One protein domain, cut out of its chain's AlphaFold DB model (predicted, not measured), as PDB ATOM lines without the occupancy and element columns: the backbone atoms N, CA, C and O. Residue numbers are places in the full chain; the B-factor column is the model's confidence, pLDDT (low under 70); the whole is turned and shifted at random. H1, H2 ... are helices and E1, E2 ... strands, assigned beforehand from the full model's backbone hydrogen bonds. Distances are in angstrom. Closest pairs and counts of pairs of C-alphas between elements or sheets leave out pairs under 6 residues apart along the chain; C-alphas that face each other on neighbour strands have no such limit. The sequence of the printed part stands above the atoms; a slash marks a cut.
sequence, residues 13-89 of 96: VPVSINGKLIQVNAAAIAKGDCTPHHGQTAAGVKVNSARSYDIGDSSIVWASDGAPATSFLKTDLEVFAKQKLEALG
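This is residues 13 to 89 of the 96 residues of an uncharacterized protein of Candidatus Kaiserbacteria bacterium RIFCSPLOWO2_01_FULL_55_19 (UniProt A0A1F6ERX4). A strongly twisted four-stranded sheet has the small hairpin E1 and E2 packed partly face to face with it at the E5 and E6 end, a small sandwich. H1 leads off from the end of E6, and its residues 78 to 87 stick out, with open space between them and the hairpin E3 and E4. The printed part has 77 residues, ordered E1 E2 E3 E4 E5 E6 H1; the large sheet, E3 E4 E5 E6, is antiparallel, and the class is mixed. It is only just compact, close to loose, with a radius of gyration of the C-alphas of 13.4 A and spans of 36 by 26 by 17 A.

E3, residues 35 to 40, E4, 46 to 55, E5, 58 to 62, and E6, 69 to 73, form a meander, each strand the antiparallel neighbour of the one before. N 37 and O 50 are 2.8 A apart, N 53 and O 60 2.8 A, and N 61 and O 70 2.7 A, within hydrogen-bond range. E4 bends by 61 degrees at residue 49. E1, residues 13 to 17, and E2, 20 to 25, are an antiparallel hairpin, with N 15 and O 22 2.8 A apart. The closest C-alphas of E1 and E5 are those of Val 15 and Ser 58, 5.5 A apart. E2 and E5 are apart. H1, residues 74 to 87, is over E6 and stands up from the sheet at 63 degrees; its O i to N i+4 pairs are each within hydrogen-bond range.

E4 is 26.0 A long and H1 19.7 A. C-alpha 13 is at (291.803, 222.481, 174.779) and C-alpha 87 at (289.429, 245.096, 155.956).

The C-alphas farthest apart, Ala 28 and Gly 89, are 39.3 A apart. The printed part has no cut and no long link. Residues 41 to 48 and 78 to 89 have pLDDT under 70.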
ATOM      1  N   VAL A  13     291.388 221.268 175.486       90.69
ATOM      2  CA  VAL A  13     291.803 222.481 174.779       90.69
ATOM      3  C   VAL A  13     292.727 223.305 175.678       90.69
ATOM      4  O   VAL A  13     292.457 223.420 176.878       90.69
ATOM      5  N   PRO A  14     293.819 223.867 175.138       93.12
ATOM      6  CA  PRO A  14     294.726 224.704 175.910       93.12
ATOM      7  C   PRO A  14     294.107 226.082 176.164       93.12
ATOM      8  O   PRO A  14     293.642 226.728 175.233       93.12
ATOM      9  N   VAL A  15     294.134 226.572 177.395       92.62
ATOM     10  CA  VAL A  15     293.697 227.931 177.751       92.62
ATOM     11  C   VAL A  15     294.753 228.616 178.607       92.62
ATOM     12  O   VAL A  15     295.450 227.951 179.371       92.62
ATOM     13  N   SER A  16     294.883 229.934 178.482       93.56
ATOM     14  CA  SER A  16     295.738 230.744 179.349       93.56
ATOM     15  C   SER A  16     294.941 231.277 180.534       93.56
ATOM     16  O   SER A  16     293.891 231.894 180.358       93.56
ATOM     17  N   ILE A  17     295.450 231.057 181.743       90.62
ATOM     18  CA  ILE A  17     294.924 231.648 182.974       90.62
ATOM     19  C   ILE A  17     296.094 232.295 183.705       90.62
ATOM     20  O   ILE A  17     297.010 231.596 184.148       90.62
ATOM     21  N   ASN A  18     296.067 233.623 183.831       88.00
ATOM     22  CA  ASN A  18     297.143 234.409 184.436       88.00
ATOM     23  C   ASN A  18     298.505 234.115 183.772       88.00
ATOM     24  O   ASN A  18     299.506 233.887 184.456       88.00
ATOM     25  N   GLY A  19     298.519 234.022 182.437       83.06
ATOM     26  CA  GLY A  19     299.720 233.722 181.647       83.06
ATOM     27  C   GLY A  19     300.226 232.274 181.716       83.06
ATOM     28  O   GLY A  19     301.273 231.970 181.145       83.06
ATOM     29  N   LYS A  20     299.520 231.360 182.396       90.88
ATOM     30  CA  LYS A  20     299.859 229.927 182.432       90.88
ATOM     31  C   LYS A  20     298.954 229.127 181.508       90.88
ATOM     32  O   LYS A  20     297.736 229.265 181.569       90.88
ATOM     33  N   LEU A  21     299.546 228.227 180.722       93.06
ATOM     34  CA  LEU A  21     298.808 227.333 179.833       93.06
ATOM     35  C   LEU A  21     298.277 226.110 180.595       93.06
ATOM     36  O   LEU A  21     299.048 225.354 181.185       93.06
ATOM     37  N   ILE A  22     296.964 225.899 180.555       93.38
ATOM     38  CA  ILE A  22     296.256 224.815 181.243       93.38
ATOM     39  C   ILE A  22     295.375 224.072 180.237       93.38
ATOM     40  O   ILE A  22     294.787 224.672 179.344       93.38
ATOM     41  N   GLN A  23     295.275 222.751 180.372       94.38
ATOM     42  CA  GLN A  23     294.396 221.921 179.547       94.38
ATOM     43  C   GLN A  23     293.005 221.830 180.184       94.38
ATOM     44  O   GLN A  23     292.875 221.376 181.320       94.38
ATOM     45  N   VAL A  24     291.962 222.228 179.455       91.06
ATOM     46  CA  VAL A  24     290.574 222.228 179.943       91.06
ATOM     47  C   VAL A  24     289.718 221.256 179.145       91.06
ATOM     48  O   VAL A  24     289.786 221.191 177.919       91.06
ATOM     49  N   ASN A  25     288.872 220.506 179.850       92.50
ATOM     50  CA  ASN A  25     287.856 219.669 179.229       92.50
ATOM     51  C   ASN A  25     286.666 220.527 178.783       92.50
ATOM     52  O   ASN A  25     285.730 220.756 179.547       92.50
ATOM     53  N   ALA A  26     286.682 220.958 177.524       88.44
ATOM     54  CA  ALA A  26     285.612 221.770 176.953       88.44
ATOM     55  C   ALA A  26     284.241 221.061 176.968       88.44
ATOM     56  O   ALA A  26     283.210 221.720 177.030       88.44
ATOM     57  N   ALA A  27     284.200 219.722 176.956       87.69
ATOM     58  CA  ALA A  27     282.942 218.973 177.012       87.69
ATOM     59  C   ALA A  27     282.274 218.988 178.401       87.69
ATOM     60  O   ALA A  27     281.114 218.603 178.507       87.69
ATOM     61  N   ALA A  28     282.988 219.413 179.451       89.94
ATOM     62  CA  ALA A  28     282.429 219.578 180.793       89.94
ATOM     63  C   ALA A  28     281.734 220.937 181.001       89.94
ATOM     64  O   ALA A  28     281.031 221.104 181.992       89.94
ATOM     65  N   ILE A  29     281.920 221.896 180.087       89.19
ATOM     66  CA  ILE A  29     281.279 223.214 180.151       89.19
ATOM     67  C   ILE A  29     279.824 223.058 179.702       89.19
ATOM     68  O   ILE A  29     279.558 222.586 178.591       89.19
ATOM     69  N   ALA A  30     278.874 223.420 180.566       89.25
ATOM     70  CA  ALA A  30     277.463 223.290 180.242       89.25
ATOM     71  C   ALA A  30     277.075 224.288 179.144       89.25
ATOM     72  O   ALA A  30     277.480 225.446 179.155       89.25
ATOM     73  N   LYS A  31     276.235 223.856 178.193       85.88
ATOM     74  CA  LYS A  31     275.806 224.709 177.070       85.88
ATOM     75  C   LYS A  31     275.105 225.996 177.537       85.88
ATOM     76  O   LYS A  31     275.200 226.998 176.840       85.88
ATOM     77  N   GLY A  32     274.421 225.959 178.685       88.75
ATOM     78  CA  GLY A  32     273.748 227.121 179.279       88.75
ATOM     79  C   GLY A  32     274.697 228.191 179.826       88.75
ATOM     80  O   GLY A  32     274.283 229.335 179.951       88.75
ATOM     81  N   ASP A  33     275.959 227.837 180.079       90.56
ATOM     82  CA  ASP A  33     276.980 228.774 180.562       90.56
ATOM     83  C   ASP A  33     277.728 229.450 179.400       90.56
ATOM     84  O   ASP A  33     278.523 230.365 179.603       90.56
ATOM     85  N   CYS A  34     277.506 228.987 178.165       88.62
ATOM     86  CA  CYS A  34     278.127 229.547 176.974       88.62
ATOM     87  C   CYS A  34     277.332 230.733 176.422       88.62
ATOM     88  O   CYS A  34     276.105 230.701 176.349       88.62
ATOM     89  N   THR A  35     278.048 231.718 175.887       88.56
ATOM     90  CA  THR A  35     277.467 232.807 175.101       88.56
ATOM     91  C   THR A  35     277.118 232.292 173.703       88.56
ATOM     92  O   THR A  35     278.025 231.861 172.981       88.56
ATOM     93  N   PRO A  36     275.840 232.303 173.291       84.06
ATOM     94  CA  PRO A  36     275.446 231.903 171.947       84.06
ATOM     95  C   PRO A  36     275.725 233.019 170.933       84.06
ATOM     96  O   PRO A  36     275.545 234.199 171.221       84.06
ATOM     97  N   HIS A  37     276.112 232.632 169.718       79.12
ATOM     98  CA  HIS A  37     276.345 233.536 168.594       79.12
ATOM     99  C   HIS A  37     275.440 233.151 167.430       79.12
ATOM    100  O   HIS A  37     275.518 232.039 166.896       79.12
ATOM    101  N   HIS A  38     274.605 234.104 167.023       76.00
ATOM    102  CA  HIS A  38     273.716 233.981 165.876       76.00
ATOM    103  C   HIS A  38     273.944 235.153 164.921       76.00
ATOM    104  O   HIS A  38     274.088 236.292 165.362       76.00
ATOM    105  N   GLY A  39     273.974 234.897 163.617       71.25
ATOM    106  CA  GLY A  39     274.133 235.956 162.629       71.25
ATOM    107  C   GLY A  39     274.428 235.448 161.229       71.25
ATOM    108  O   GLY A  39     274.422 234.252 160.950       71.25
ATOM    109  N   GLN A  40     274.701 236.380 160.331       70.19
ATOM    110  CA  GLN A  40     275.171 236.094 158.986       70.19
ATOM    111  C   GLN A  40     276.421 236.935 158.750       70.19
ATOM    112  O   GLN A  40     276.424 238.134 159.020       70.19
ATOM    113  N   THR A  41     277.505 236.307 158.301       64.62
ATOM    114  CA  THR A  41     278.729 237.037 157.965       64.62
ATOM    115  C   THR A  41     278.501 237.903 156.726       64.62
ATOM    116  O   THR A  41     277.591 237.647 155.938       64.62
ATOM    117  N   ALA A  42     279.377 238.884 156.494       61.75
ATOM    118  CA  ALA A  42     279.346 239.707 155.282       61.75
ATOM    119  C   ALA A  42     279.450 238.879 153.981       61.75
ATOM    120  O   ALA A  42     278.932 239.283 152.947       61.75
ATOM    121  N   ALA A  43     280.062 237.689 154.038       64.81
ATOM    122  CA  ALA A  43     280.138 236.742 152.924       64.81
ATOM    123  C   ALA A  43     278.868 235.876 152.766       64.81
ATOM    124  O   ALA A  43     278.866 234.901 152.018       64.81
ATOM    125  N   GLY A  44     277.798 236.178 153.506       63.91
ATOM    126  CA  GLY A  44     276.528 235.463 153.444       63.91
ATOM    127  C   GLY A  44     276.480 234.158 154.245       63.91
ATOM    128  O   GLY A  44     275.452 233.480 154.214       63.91
ATOM    129  N   VAL A  45     277.532 233.804 154.993       68.50
ATOM    130  CA  VAL A  45     277.581 232.558 155.778       68.50
ATOM    131  C   VAL A  45     276.738 232.709 157.039       68.50
ATOM    132  O   VAL A  45     277.028 233.554 157.882       68.50
ATOM    133  N   LYS A  46     275.704 231.877 157.188       68.38
ATOM    134  CA  LYS A  46     274.867 231.852 158.394       68.38
ATOM    135  C   LYS A  46     275.580 231.134 159.538       68.38
ATOM    136  O   LYS A  46     276.061 230.014 159.379       68.38
ATOM    137  N   VAL A  47     275.581 231.763 160.702       66.94
ATOM    138  CA  VAL A  47     276.064 231.242 161.976       66.94
ATOM    139  C   VAL A  47     274.838 231.110 162.870       66.94
ATOM    140  O   VAL A  47     274.316 232.108 163.340       66.94
ATOM    141  N   ASN A  48     274.330 229.892 163.063       65.25
ATOM    142  CA  ASN A  48     273.075 229.669 163.800       65.25
ATOM    143  C   ASN A  48     273.262 228.908 165.118       65.25
ATOM    144  O   ASN A  48     272.297 228.728 165.851       65.25
ATOM    145  N   SER A  49     274.470 228.439 165.416       75.06
ATOM    146  CA  SER A  49     274.726 227.582 166.579       75.06
ATOM    147  C   SER A  49     276.157 227.682 167.097       75.06
ATOM    148  O   SER A  49     276.616 226.791 167.817       75.06
ATOM    149  N   ALA A  50     276.872 228.753 166.738       80.56
ATOM    150  CA  ALA A  50     278.174 228.994 167.333       80.56
ATOM    151  C   ALA A  50     277.996 229.428 168.788       80.56
ATOM    152  O   ALA A  50     276.993 230.038 169.158       80.56
ATOM    153  N   ARG A  51     278.971 229.100 169.626       87.25
ATOM    154  CA  ARG A  51     278.976 229.494 171.034       87.25
ATOM    155  C   ARG A  51     280.397 229.711 171.517       87.25
ATOM    156  O   ARG A  51     281.324 229.104 170.976       87.25
ATOM    157  N   SER A  52     280.561 230.540 172.537       90.31
ATOM    158  CA  SER A  52     281.846 230.744 173.195       90.31
ATOM    159  C   SER A  52     281.737 230.680 174.711       90.31
ATOM    160  O   SER A  52     280.661 230.839 175.281       90.31
ATOM    161  N   TYR A  53     282.866 230.435 175.363       92.12
ATOM    162  CA  TYR A  53     283.012 230.501 176.808       92.12
ATOM    163  C   TYR A  53     284.367 231.115 177.143       92.12
ATOM    164  O   TYR A  53     285.404 230.623 176.693       92.12
ATOM    165  N   ASP A  54     284.352 232.179 177.931       92.75
ATOM    166  CA  ASP A  54     285.558 232.890 178.331       92.75
ATOM    167  C   ASP A  54     286.138 232.291 179.610       92.75
ATOM    168  O   ASP A  54     285.435 232.079 180.596       92.75
ATOM    169  N   ILE A  55     287.446 232.042 179.608       91.56
ATOM    170  CA  ILE A  55     288.166 231.495 180.755       91.56
ATOM    171  C   ILE A  55     289.574 232.083 180.825       91.56
ATOM    172  O   ILE A  55     290.392 231.891 179.926       91.56
ATOM    173  N   GLY A  56     289.846 232.821 181.903       91.88
ATOM    174  CA  GLY A  56     291.088 233.580 182.046       91.88
ATOM    175  C   GLY A  56     291.313 234.521 180.858       91.88
ATOM    176  O   GLY A  56     290.431 235.310 180.492       91.88
ATOM    177  N   ASP A  57     292.479 234.372 180.232       91.81
ATOM    178  CA  ASP A  57     292.946 235.165 179.090       91.81
ATOM    179  C   ASP A  57     292.527 234.550 177.743       91.81
ATOM    180  O   ASP A  57     292.911 235.036 176.678       91.81
ATOM    181  N   SER A  58     291.760 233.458 177.769       92.19
ATOM    182  CA  SER A  58     291.330 232.724 176.582       92.19
ATOM    183  C   SER A  58     289.816 232.705 176.414       92.19
ATOM    184  O   SER A  58     289.050 232.856 177.366       92.19
ATOM    185  N   SER A  59     289.395 232.439 175.183       91.31
ATOM    186  CA  SER A  59     288.019 232.100 174.836       91.31
ATOM    187  C   SER A  59     288.002 230.746 174.139       91.31
ATOM    188  O   SER A  59     288.771 230.497 173.208       91.31
ATOM    189  N   ILE A  60     287.122 229.861 174.589       91.38
ATOM    190  CA  ILE A  60     286.817 228.589 173.935       91.38
ATOM    191  C   ILE A  60     285.628 228.825 173.005       91.38
ATOM    192  O   ILE A  60     284.663 229.472 173.396       91.38
ATOM    193  N   VAL A  61     285.683 228.305 171.783       88.56
ATOM    194  CA  VAL A  61     284.688 228.506 170.728       88.56
ATOM    195  C   VAL A  61     284.274 227.163 170.136       88.56
ATOM    196  O   VAL A  61     285.106 226.296 169.867       88.56
ATOM    197  N   TRP A  62     282.978 227.021 169.878       87.25
ATOM    198  CA  TRP A  62     282.395 225.948 169.082       87.25
ATOM    199  C   TRP A  62     281.717 226.583 167.871       87.25
ATOM    200  O   TRP A  62     280.860 227.447 168.036       87.25
ATOM    201  N   ALA A  63     282.095 226.169 166.661       78.38
ATOM    202  CA  ALA A  63     281.572 226.758 165.423       78.38
ATOM    203  C   ALA A  63     280.093 226.412 165.158       78.38
ATOM    204  O   ALA A  63     279.388 227.155 164.479       78.38
ATOM    205  N   SER A  64     279.630 225.283 165.690       77.00
ATOM    206  CA  SER A  64     278.242 224.830 165.639       77.00
ATOM    207  C   SER A  64     277.975 223.821 166.759       77.00
ATOM    208  O   SER A  64     278.897 223.347 167.435       77.00
ATOM    209  N   ASP A  65     276.711 223.453 166.955       79.19
ATOM    210  CA  ASP A  65     276.352 222.373 167.871       79.19
ATOM    211  C   ASP A  65     276.995 221.041 167.449       79.19
ATOM    212  O   ASP A  65     276.809 220.563 166.333       79.19
ATOM    213  N   GLY A  66     277.765 220.438 168.360       77.62
ATOM    214  CA  GLY A  66     278.504 219.196 168.112       77.62
ATOM    215  C   GLY A  66     279.860 219.380 167.419       77.62
ATOM    216  O   GLY A  66     280.618 218.415 167.334       77.62
ATOM    217  N   ALA A  67     280.205 220.597 166.979       77.88
ATOM    218  CA  ALA A  67     281.543 220.892 166.475       77.88
ATOM    219  C   ALA A  67     282.602 220.707 167.577       77.88
ATOM    220  O   ALA A  67     282.310 220.905 168.762       77.88
ATOM    221  N   PRO A  68     283.849 220.356 167.219       82.19
ATOM    222  CA  PRO A  68     284.939 220.353 168.181       82.19
ATOM    223  C   PRO A  68     285.174 221.761 168.739       82.19
ATOM    224  O   PRO A  68     285.054 222.755 168.023       82.19
ATOM    225  N   ALA A  69     285.537 221.822 170.018       87.31
ATOM    226  CA  ALA A  69     285.973 223.056 170.652       87.31
ATOM    227  C   ALA A  69     287.374 223.450 170.162       87.31
ATOM    228  O   ALA A  69     288.252 222.591 170.031       87.31
ATOM    229  N   THR A  70     287.582 224.750 169.989       87.44
ATOM    230  CA  THR A  70     288.892 225.372 169.762       87.44
ATOM    231  C   THR A  70     289.059 226.515 170.751       87.44
ATOM    232  O   THR A  70     288.077 227.154 171.109       87.44
ATOM    233  N   SER A  71     290.274 226.784 171.208       89.38
ATOM    234  CA  SER A  71     290.566 227.899 172.107       89.38
ATOM    235  C   SER A  71     291.498 228.911 171.452       89.38
ATOM    236  O   SER A  71     292.349 228.556 170.638       89.38
ATOM    237  N   PHE A  72     291.326 230.173 171.831       87.38
ATOM    238  CA  PHE A  72     292.125 231.302 171.368       87.38
ATOM    239  C   PHE A  72     292.481 232.190 172.555       87.38
ATOM    240  O   PHE A  72     291.705 232.279 173.509       87.38
ATOM    241  N   LEU A  73     293.626 232.874 172.507       88.81
ATOM    242  CA  LEU A  73     293.858 234.006 173.402       88.81
ATOM    243  C   LEU A  73     292.911 235.141 173.012       88.81
ATOM    244  O   LEU A  73     292.680 235.395 171.829       88.81
ATOM    245  N   LYS A  74     292.370 235.846 174.003       84.31
ATOM    246  CA  LYS A  74     291.485 236.995 173.766       84.31
ATOM    247  C   LYS A  74     292.190 238.096 172.981       84.31
ATOM    248  O   LYS A  74     291.588 238.689 172.094       84.31
ATOM    249  N   THR A  75     293.483 238.293 173.229       79.88
ATOM    250  CA  THR A  75     294.329 239.212 172.456       79.88
ATOM    251  C   THR A  75     294.348 238.866 170.970       79.88
ATOM    252  O   THR A  75     294.276 239.760 170.132       79.88
ATOM    253  N   ASP A  76     294.384 237.576 170.628       76.94
ATOM    254  CA  ASP A  76     294.410 237.124 169.235       76.94
ATOM    255  C   ASP A  76     293.035 237.288 168.579       76.94
ATOM    256  O   ASP A  76     292.945 237.658 167.407       76.94
ATOM    257  N   LEU A  77     291.954 237.072 169.339       70.44
ATOM    258  CA  LEU A  77     290.588 237.333 168.880       70.44
ATOM    259  C   LEU A  77     290.339 238.821 168.633       70.44
ATOM    260  O   LEU A  77     289.734 239.164 167.620       70.44
ATOM    261  N   GLU A  78     290.826 239.703 169.508       66.25
ATOM    262  CA  GLU A  78     290.754 241.152 169.309       66.25
ATOM    263  C   GLU A  78     291.517 241.583 168.056       66.25
ATOM    264  O   GLU A  78     290.991 242.352 167.251       66.25
ATOM    265  N   VAL A  79     292.732 241.061 167.850       60.72
ATOM    266  CA  VAL A  79     293.526 241.338 166.644       60.72
ATOM    267  C   VAL A  79     292.803 240.839 165.393       60.72
ATOM    268  O   VAL A  79     292.689 241.588 164.423       60.72
ATOM    269  N   PHE A  80     292.257 239.621 165.414       63.28
ATOM    270  CA  PHE A  80     291.514 239.060 164.284       63.28
ATOM    271  C   PHE A  80     290.237 239.853 163.974       63.28
ATOM    272  O   PHE A  80     289.978 240.184 162.814       63.28
ATOM    273  N   ALA A  81     289.445 240.190 164.995       65.75
ATOM    274  CA  ALA A  81     288.230 240.982 164.842       65.75
ATOM    275  C   ALA A  81     288.547 242.386 164.310       65.75
ATOM    276  O   ALA A  81     287.902 242.843 163.367       65.75
ATOM    277  N   LYS A  82     289.589 243.033 164.847       57.03
ATOM    278  CA  LYS A  82     290.067 244.337 164.383       57.03
ATOM    279  C   LYS A  82     290.495 244.290 162.917       57.03
ATOM    280  O   LYS A  82     289.971 245.062 162.124       57.03
ATOM    281  N   GLN A  83     291.362 243.352 162.538       57.81
ATOM    282  CA  GLN A  83     291.819 243.202 161.151       57.81
ATOM    283  C   GLN A  83     290.657 242.935 160.185       57.81
ATOM    284  O   GLN A  83     290.653 243.440 159.064       57.81
ATOM    285  N   LYS A  84     289.646 242.162 160.605       60.53
ATOM    286  CA  LYS A  84     288.438 241.927 159.801       60.53
ATOM    287  C   LYS A  84     287.587 243.182 159.634       60.53
ATOM    288  O   LYS A  84     287.119 243.427 158.529       60.53
ATOM    289  N   LEU A  85     287.386 243.957 160.695       55.84
ATOM    290  CA  LEU A  85     286.629 245.207 160.643       55.84
ATOM    291  C   LEU A  85     287.354 246.273 159.806       55.84
ATOM    292  O   LEU A  85     286.727 246.910 158.962       55.84
ATOM    293  N   GLU A  86     288.674 246.396 159.953       52.97
ATOM    294  CA  GLU A  86     289.509 247.286 159.136       52.97
ATOM    295  C   GLU A  86     289.482 246.889 157.652       52.97
ATOM    296  O   GLU A  86     289.305 247.748 156.789       52.97
ATOM    297  N   ALA A  87     289.558 245.590 157.331       49.22
ATOM    298  CA  ALA A  87     289.429 245.096 155.956       49.22
ATOM    299  C   ALA A  87     288.041 245.353 155.335       49.22
ATOM    300  O   ALA A  87     287.907 245.377 154.114       49.22
ATOM    301  N   LEU A  88     287.013 245.548 156.164       48.88
ATOM    302  CA  LEU A  88     285.666 245.944 155.748       48.88
ATOM    303  C   LEU A  88     285.487 247.475 155.692       48.88
ATOM    304  O   LEU A  88     284.384 247.943 155.420       48.88
ATOM    305  N   GLY A  89     286.550 248.253 155.930       40.47
ATOM    306  CA  GLY A  89     286.553 249.716 155.840       40.47
ATOM    307  C   GLY A  89     286.120 250.443 157.116       40.47
ATOM    308  O   GLY A  89     285.975 251.664 157.097       40.47
TER     309      GLY A  89